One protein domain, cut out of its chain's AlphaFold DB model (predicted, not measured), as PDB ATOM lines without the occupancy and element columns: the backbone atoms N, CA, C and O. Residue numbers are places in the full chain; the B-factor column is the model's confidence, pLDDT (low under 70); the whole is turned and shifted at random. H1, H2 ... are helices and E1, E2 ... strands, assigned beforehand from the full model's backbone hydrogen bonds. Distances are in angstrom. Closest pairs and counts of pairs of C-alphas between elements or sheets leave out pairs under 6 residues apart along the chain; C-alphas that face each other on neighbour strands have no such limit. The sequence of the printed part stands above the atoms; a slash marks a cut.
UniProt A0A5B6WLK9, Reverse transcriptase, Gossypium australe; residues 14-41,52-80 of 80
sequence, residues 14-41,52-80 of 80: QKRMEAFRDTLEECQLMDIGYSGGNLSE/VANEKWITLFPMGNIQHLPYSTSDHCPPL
ATOM      1  N   GLN A  14      57.619  59.323  30.735       85.19
ATOM      2  CA  GLN A  14      57.864  58.728  32.043       85.19
ATOM      3  C   GLN A  14      57.115  59.443  33.181       85.19
ATOM      4  O   GLN A  14      56.653  58.771  34.101       85.19
ATOM      5  N   LYS A  15      56.904  60.765  33.099       88.56
ATOM      6  CA  LYS A  15      56.164  61.507  34.135       88.56
ATOM      7  C   LYS A  15      54.694  61.107  34.164       88.56
ATOM      8  O   LYS A  15      54.117  60.912  35.229       88.56
ATOM      9  N   ARG A  16      54.084  60.930  32.987       87.31
ATOM     10  CA  ARG A  16      52.701  60.433  32.877       87.31
ATOM     11  C   ARG A  16      52.598  58.995  33.378       87.31
ATOM     12  O   ARG A  16      51.615  58.635  34.019       87.31
ATOM     13  N   MET A  17      53.633  58.192  33.126       87.12
ATOM     14  CA  MET A  17      53.725  56.819  33.620       87.12
ATOM     15  C   MET A  17      53.849  56.722  35.141       87.12
ATOM     16  O   MET A  17      53.424  55.715  35.708       87.12
ATOM     17  N   GLU A  18      54.478  57.704  35.781       89.06
ATOM     18  CA  GLU A  18      54.592  57.830  37.238       89.06
ATOM     19  C   GLU A  18      53.268  58.267  37.845       89.06
ATOM     20  O   GLU A  18      52.693  57.498  38.604       89.06
ATOM     21  N   ALA A  19      52.700  59.382  37.381       91.38
ATOM     22  CA  ALA A  19      51.413  59.874  37.872       91.38
ATOM     23  C   ALA A  19      50.294  58.818  37.783       91.38
ATOM     24  O   ALA A  19      49.466  58.699  38.685       91.38
ATOM     25  N   PHE A  20      50.283  58.010  36.716       88.56
ATOM     26  CA  PHE A  20      49.346  56.893  36.595       88.56
ATOM     27  C   PHE A  20      49.558  55.825  37.678       88.56
ATOM     28  O   PHE A  20      48.582  55.338  38.240       88.56
ATOM     29  N   ARG A  21      50.810  55.460  37.990       88.94
ATOM     30  CA  ARG A  21      51.111  54.491  39.060       88.94
ATOM     31  C   ARG A  21      50.713  55.032  40.425       88.94
ATOM     32  O   ARG A  21      50.053  54.312  41.163       88.94
ATOM     33  N   ASP A  22      51.055  56.284  40.698       93.38
ATOM     34  CA  ASP A  22      50.757  56.933  41.973       93.38
ATOM     35  C   ASP A  22      49.239  56.984  42.203       93.38
ATOM     36  O   ASP A  22      48.761  56.658  43.283       93.38
ATOM     37  N   THR A  23      48.463  57.273  41.151       92.12
ATOM     38  CA  THR A  23      46.991  57.260  41.213       92.12
ATOM     39  C   THR A  23      46.439  55.869  41.549       92.12
ATOM     40  O   THR A  23      45.500  55.747  42.335       92.12
ATOM     41  N   LEU A  24      46.996  54.805  40.954       92.19
ATOM     42  CA  LEU A  24      46.570  53.434  41.253       92.19
ATOM     43  C   LEU A  24      46.895  53.044  42.697       92.19
ATOM     44  O   LEU A  24      46.070  52.410  43.351       92.19
ATOM     45  N   GLU A  25      48.067  53.443  43.189       92.12
ATOM     46  CA  GLU A  25      48.487  53.200  44.568       92.12
ATOM     47  C   GLU A  25      47.595  53.948  45.566       92.12
ATOM     48  O   GLU A  25      47.055  53.330  46.485       92.12
ATOM     49  N   GLU A  26      47.350  55.241  45.336       94.56
ATOM     50  CA  GLU A  26      46.470  56.070  46.166       94.56
ATOM     51  C   GLU A  26      45.043  55.502  46.228       94.56
ATOM     52  O   GLU A  26      44.421  55.465  47.290       94.56
ATOM     53  N   CYS A  27      44.537  54.991  45.103       93.00
ATOM     54  CA  CYS A  27      43.202  54.401  45.019       93.00
ATOM     55  C   CYS A  27      43.143  52.922  45.446       93.00
ATOM     56  O   CYS A  27      42.060  52.331  45.405       93.00
ATOM     57  N   GLN A  28      44.271  52.310  45.831       92.50
ATOM     58  CA  GLN A  28      44.378  50.879  46.155       92.50
ATOM     59  C   GLN A  28      43.845  49.970  45.035       92.50
ATOM     60  O   GLN A  28      43.160  48.968  45.269       92.50
ATOM     61  N   LEU A  29      44.135  50.351  43.793       90.75
ATOM     62  CA  LEU A  29      43.726  49.645  42.590       90.75
ATOM     63  C   LEU A  29      44.872  48.774  42.078       90.75
ATOM     64  O   LEU A  29      45.999  49.227  41.890       90.75
ATOM     65  N   MET A  30      44.562  47.511  41.811       87.81
ATOM     66  CA  MET A  30      45.494  46.503  41.318       87.81
ATOM     67  C   MET A  30      45.123  46.108  39.889       87.81
ATOM     68  O   MET A  30      43.943  46.027  39.555       87.81
ATOM     69  N   ASP A  31      46.120  45.856  39.037       86.38
ATOM     70  CA  ASP A  31      45.890  45.289  37.700       86.38
ATOM     71  C   ASP A  31      45.333  43.867  37.850       86.38
ATOM     72  O   ASP A  31      45.962  43.020  38.484       86.38
ATOM     73  N   ILE A  32      44.158  43.612  37.271       86.12
ATOM     74  CA  ILE A  32      43.496  42.295  37.314       86.12
ATOM     75  C   ILE A  32      44.024  41.324  36.248       86.12
ATOM     76  O   ILE A  32      43.567  40.189  36.137       86.12
ATOM     77  N   GLY A  33      45.016  41.755  35.471       78.81
ATOM     78  CA  GLY A  33      45.581  41.002  34.369       78.81
ATOM     79  C   GLY A  33      44.662  40.984  33.152       78.81
ATOM     80  O   GLY A  33      43.516  41.429  33.173       78.81
ATOM     81  N   TYR A  34      45.195  40.477  32.046       77.25
ATOM     82  CA  TYR A  34      44.418  40.221  30.842       77.25
ATOM     83  C   TYR A  34      44.971  39.005  30.100       77.25
ATOM     84  O   TYR A  34      46.111  38.589  30.316       77.25
ATOM     85  N   SER A  35      44.161  38.455  29.205       70.62
ATOM     86  CA  SER A  35      44.508  37.347  28.319       70.62
ATOM     87  C   SER A  35      44.038  37.636  26.890       70.62
ATOM     88  O   SER A  35      43.073  38.367  26.678       70.62
ATOM     89  N   GLY A  36      44.720  37.073  25.891       66.81
ATOM     90  CA  GLY A  36      44.414  37.329  24.478       66.81
ATOM     91  C   GLY A  36      45.112  38.569  23.904       66.81
ATOM     92  O   GLY A  36      45.949  39.192  24.554       66.81
ATOM     93  N   GLY A  37      44.801  38.907  22.647       64.25
ATOM     94  CA  GLY A  37      45.500  39.958  21.895       64.25
ATOM     95  C   GLY A  37      46.738  39.461  21.135       64.25
ATOM     96  O   GLY A  37      47.827  40.011  21.279       64.25
ATOM     97  N   ASN A  38      46.581  38.422  20.307       56.22
ATOM     98  CA  ASN A  38      47.632  37.956  19.397       56.22
ATOM     99  C   ASN A  38      47.731  38.871  18.168       56.22
ATOM    100  O   ASN A  38      47.180  38.583  17.109       56.22
ATOM    101  N   LEU A  39      48.442  39.984  18.321       58.34
ATOM    102  CA  LEU A  39      48.911  40.799  17.202       58.34
ATOM    103  C   LEU A  39      50.371  40.443  16.906       58.34
ATOM    104  O   LEU A  39      51.146  40.196  17.835       58.34
ATOM    105  N   SER A  40      50.739  40.404  15.622       59.34
ATOM    106  CA  SER A  40      52.083  40.016  15.181       59.34
ATOM    107  C   SER A  40      53.169  40.840  15.883       59.34
ATOM    108  O   SER A  40      53.039  42.052  16.062       59.34
ATOM    109  N   GLU A  41      54.269  40.188  16.270       62.16
ATOM    110  CA  GLU A  41      55.392  40.824  16.983       62.16
ATOM    111  C   GLU A  41      56.069  41.951  16.184       62.16
ATOM    112  O   GLU A  41      56.791  42.772  16.745       62.16
ATOM    113  N   VAL A  52      41.632  47.620  36.197       90.00
ATOM    114  CA  VAL A  52      42.140  47.672  37.555       90.00
ATOM    115  C   VAL A  52      40.975  47.500  38.517       90.00
ATOM    116  O   VAL A  52      39.860  47.933  38.226       90.00
ATOM    117  N   ALA A  53      41.219  46.863  39.654       90.38
ATOM    118  CA  ALA A  53      40.201  46.622  40.662       90.38
ATOM    119  C   ALA A  53      40.799  46.685  42.068       90.38
ATOM    120  O   ALA A  53      41.990  46.451  42.263       90.38
ATOM    121  N   ASN A  54      39.968  47.007  43.056       91.62
ATOM    122  CA  ASN A  54      40.380  46.970  44.456       91.62
ATOM    123  C   ASN A  54      40.300  45.545  45.024       91.62
ATOM    124  O   ASN A  54      39.679  44.647  44.448       91.62
ATOM    125  N   GLU A  55      40.890  45.355  46.202       90.19
ATOM    126  CA  GLU A  55      40.942  44.058  46.886       90.19
ATOM    127  C   GLU A  55      39.554  43.438  47.103       90.19
ATOM    128  O   GLU A  55      39.371  42.234  46.928       90.19
ATOM    129  N   LYS A  56      38.546  44.260  47.429       90.12
ATOM    130  CA  LYS A  56      37.169  43.790  47.639       90.12
ATOM    131  C   LYS A  56      36.606  43.145  46.380       90.12
ATOM    132  O   LYS A  56      36.002  42.080  46.459       90.12
ATOM    133  N   TRP A  57      36.807  43.775  45.226       90.25
ATOM    134  CA  TRP A  57      36.337  43.243  43.954       90.25
ATOM    135  C   TRP A  57      37.084  41.963  43.574       90.25
ATOM    136  O   TRP A  57      36.444  40.977  43.226       90.25
ATOM    137  N   ILE A  58      38.410  41.932  43.734       86.88
ATOM    138  CA  ILE A  58      39.229  40.734  43.471       86.88
ATOM    139  C   ILE A  58      38.803  39.566  44.373       86.88
ATOM    140  O   ILE A  58      38.705  38.431  43.918       86.88
ATOM    141  N   THR A  59      38.481  39.845  45.636       86.44
ATOM    142  CA  THR A  59      38.000  38.831  46.588       86.44
ATOM    143  C   THR A  59      36.630  38.277  46.188       86.44
ATOM    144  O   THR A  59      36.375  37.086  46.354       86.44
ATOM    145  N   LEU A  60      35.744  39.124  45.653       88.62
ATOM    146  CA  LEU A  60      34.423  38.708  45.168       88.62
ATOM    147  C   LEU A  60      34.498  37.955  43.834       88.62
ATOM    148  O   LEU A  60      33.691  37.057  43.593       88.62
ATOM    149  N   PHE A  61      35.469  38.298  42.985       83.38
ATOM    150  CA  PHE A  61      35.645  37.745  41.644       83.38
ATOM    151  C   PHE A  61      37.077  37.227  41.448       83.38
ATOM    152  O   PHE A  61      37.826  37.769  40.636       83.38
ATOM    153  N   PRO A  62      37.472  36.139  42.134       79.75
ATOM    154  CA  PRO A  62      38.836  35.609  42.055       79.75
ATOM    155  C   PRO A  62      39.189  35.042  40.669       79.75
ATOM    156  O   PRO A  62      40.360  34.848  40.359       79.75
ATOM    157  N   MET A  63      38.179  34.771  39.836       76.00
ATOM    158  CA  MET A  63      38.322  34.363  38.432       76.00
ATOM    159  C   MET A  63      38.063  35.512  37.445       76.00
ATOM    160  O   MET A  63      37.993  35.265  36.244       76.00
ATOM    161  N   GLY A  64      37.878  36.745  37.928       72.12
ATOM    162  CA  GLY A  64      37.679  37.907  37.071       72.12
ATOM    163  C   GLY A  64      38.932  38.164  36.242       72.12
ATOM    164  O   GLY A  64      39.959  38.563  36.782       72.12
ATOM    165  N   ASN A  65      38.852  37.921  34.938       70.69
ATOM    166  CA  ASN A  65      39.923  38.185  33.991       70.69
ATOM    167  C   ASN A  65      39.422  39.114  32.888       70.69
ATOM    168  O   ASN A  65      38.256  39.060  32.513       70.69
ATOM    169  N   ILE A  66      40.327  39.927  32.344       75.38
ATOM    170  CA  ILE A  66      40.042  40.660  31.112       75.38
ATOM    171  C   ILE A  66      40.477  39.826  29.919       75.38
ATOM    172  O   ILE A  66      41.598  39.309  29.878       75.38
ATOM    173  N   GLN A  67      39.614  39.710  28.921       73.00
ATOM    174  CA  GLN A  67      39.939  39.097  27.648       73.00
ATOM    175  C   GLN A  67      39.954  40.156  26.549       73.00
ATOM    176  O   GLN A  67      38.950  40.794  26.249       73.00
ATOM    177  N   HIS A  68      41.105  40.327  25.903       69.12
ATOM    178  CA  HIS A  68      41.186  41.141  24.697       69.12
ATOM    179  C   HIS A  68      40.623  40.344  23.523       69.12
ATOM    180  O   HIS A  68      41.195  39.323  23.118       69.12
ATOM    181  N   LEU A  69      39.506  40.815  22.970       63.66
ATOM    182  CA  LEU A  69      38.925  40.208  21.780       63.66
ATOM    183  C   LEU A  69      39.760  40.528  20.530       63.66
ATOM    184  O   LEU A  69      40.292  41.635  20.406       63.66
ATOM    185  N   PRO A  70      39.875  39.580  19.582       58.66
ATOM    186  CA  PRO A  70      40.545  39.833  18.317       58.66
ATOM    187  C   PRO A  70      39.774  40.886  17.512       58.66
ATOM    188  O   PRO A  70      38.580  40.736  17.278       58.66
ATOM    189  N   TYR A  71      40.499  41.939  17.128       55.00
ATOM    190  CA  TYR A  71      40.200  42.966  16.122       55.00
ATOM    191  C   TYR A  71      38.710  43.230  15.824       55.00
ATOM    192  O   TYR A  71      38.061  42.510  15.065       55.00
ATOM    193  N   SER A  72      38.192  44.337  16.359       54.22
ATOM    194  CA  SER A  72      36.986  44.978  15.820       54.22
ATOM    195  C   SER A  72      37.387  45.979  14.723       54.22
ATOM    196  O   SER A  72      38.569  46.136  14.442       54.22
ATOM    197  N   THR A  73      36.452  46.695  14.101       55.19
ATOM    198  CA  THR A  73      36.735  47.747  13.094       55.19
ATOM    199  C   THR A  73      37.524  48.959  13.633       55.19
ATOM    200  O   THR A  73      37.626  49.975  12.950       55.19
ATOM    201  N   SER A  74      38.036  48.872  14.863       59.59
ATOM    202  CA  SER A  74      38.869  49.847  15.559       59.59
ATOM    203  C   SER A  74      40.321  49.366  15.582       59.59
ATOM    204  O   SER A  74      40.588  48.171  15.698       59.59
ATOM    205  N   ASP A  75      41.270  50.298  15.528       63.41
ATOM    206  CA  ASP A  75      42.694  50.046  15.772       63.41
ATOM    207  C   ASP A  75      42.988  49.621  17.226       63.41
ATOM    208  O   ASP A  75      44.089  49.152  17.531       63.41
ATOM    209  N   HIS A  76      41.980  49.692  18.102       59.28
ATOM    210  CA  HIS A  76      41.997  49.176  19.466       59.28
ATOM    211  C   HIS A  76      41.320  47.797  19.584       59.28
ATOM    212  O   HIS A  76      40.216  47.571  19.081       59.28
ATOM    213  N   CYS A  77      41.956  46.877  20.322       59.41
ATOM    214  CA  CYS A  77      41.326  45.625  20.760       59.41
ATOM    215  C   CYS A  77      40.492  45.899  22.024       59.41
ATOM    216  O   CYS A  77      41.087  46.247  23.046       59.41
ATOM    217  N   PRO A  78      39.155  45.752  21.992       62.03
ATOM    218  CA  PRO A  78      38.322  46.038  23.155       62.03
ATOM    219  C   PRO A  78      38.618  45.060  24.306       62.03
ATOM    220  O   PRO A  78      38.666  43.846  24.058       62.03
ATOM    221  N   PRO A  79      38.791  45.545  25.548       58.78
ATOM    222  CA  PRO A  79      38.782  44.689  26.726       58.78
ATOM    223  C   PRO A  79      37.344  44.246  27.040       58.78
ATOM    224  O   PRO A  79      36.439  45.082  27.094       58.78
ATOM    225  N   LEU A  80      37.144  42.942  27.241       57.31
ATOM    226  CA  LEU A  80      35.955  42.362  27.876       57.31
ATOM    227  C   LEU A  80      36.292  41.822  29.258       57.31
ATOM    228  O   LEU A  80      37.412  41.282  29.393       57.31
TER     229      LEU A  80
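Overview. This is residues 14 to 41 and 52 to 80 of the 80 residues of the protein "Reverse transcriptase" of Gossypium australe (UniProt A0A5B6WLK9). A loose, open shape: helix H1 forms an arm, its residues 14 to 20 sticking out free, and a thin strip of chain leads from it to a small pair of parallel strands, E1 and E2. Short helix H2 lies towards the same end as H1 but off to another side, and beyond the strands residues 69 to 80 make a loop that folds back towards E2. The printed part has 57 residues, with two named helices and two named strands in the order H1, E1, H2, E2; the class is mixed, helices and strands, with under half of the residues in named elements. It is loose, with a radius of gyration of the C-alphas of 14.0 A, and spans 35 by 33 by 19 A.

Arrangement. H1, residues 14 to 26, is apart from H2, residues 55 to 60. H1 is also apart from E2, residues 66 to 68. E1, residues 34 to 36, and E2 are parallel neighbours, 30 degrees between their directions; C-alphas 34 and 66 face each other at 4.4 A. N 35 and O 66, 2.8 A, and N 68 and O 35, 2.9 A, are within hydrogen-bond range. Residues 30 to 31 pair antiparallel with residues 52 to 53. In H1 and H2 every O i to N i+4 pair is within hydrogen-bond range.

Along the chain. H1 begins at C-alpha 14 (57.864, 58.728, 32.043) and measures 18.3 A. E1 measures 7.0 A, H2 8.6 A and E2 6.5 A, ending at C-alpha 68 (41.186, 41.141, 24.697).

Size, cuts and confidence. The C-alphas farthest apart, of Ser 40 and Lys 56, are 35.9 A apart. Residues 42 to 51 are not printed; C-alphas 41 and 52 are 25.4 A apart across this cut. H1 to E1 is a short link, H2 to E2 a tight one. Residues 36 to 41 and 68 to 80 have pLDDT under 70.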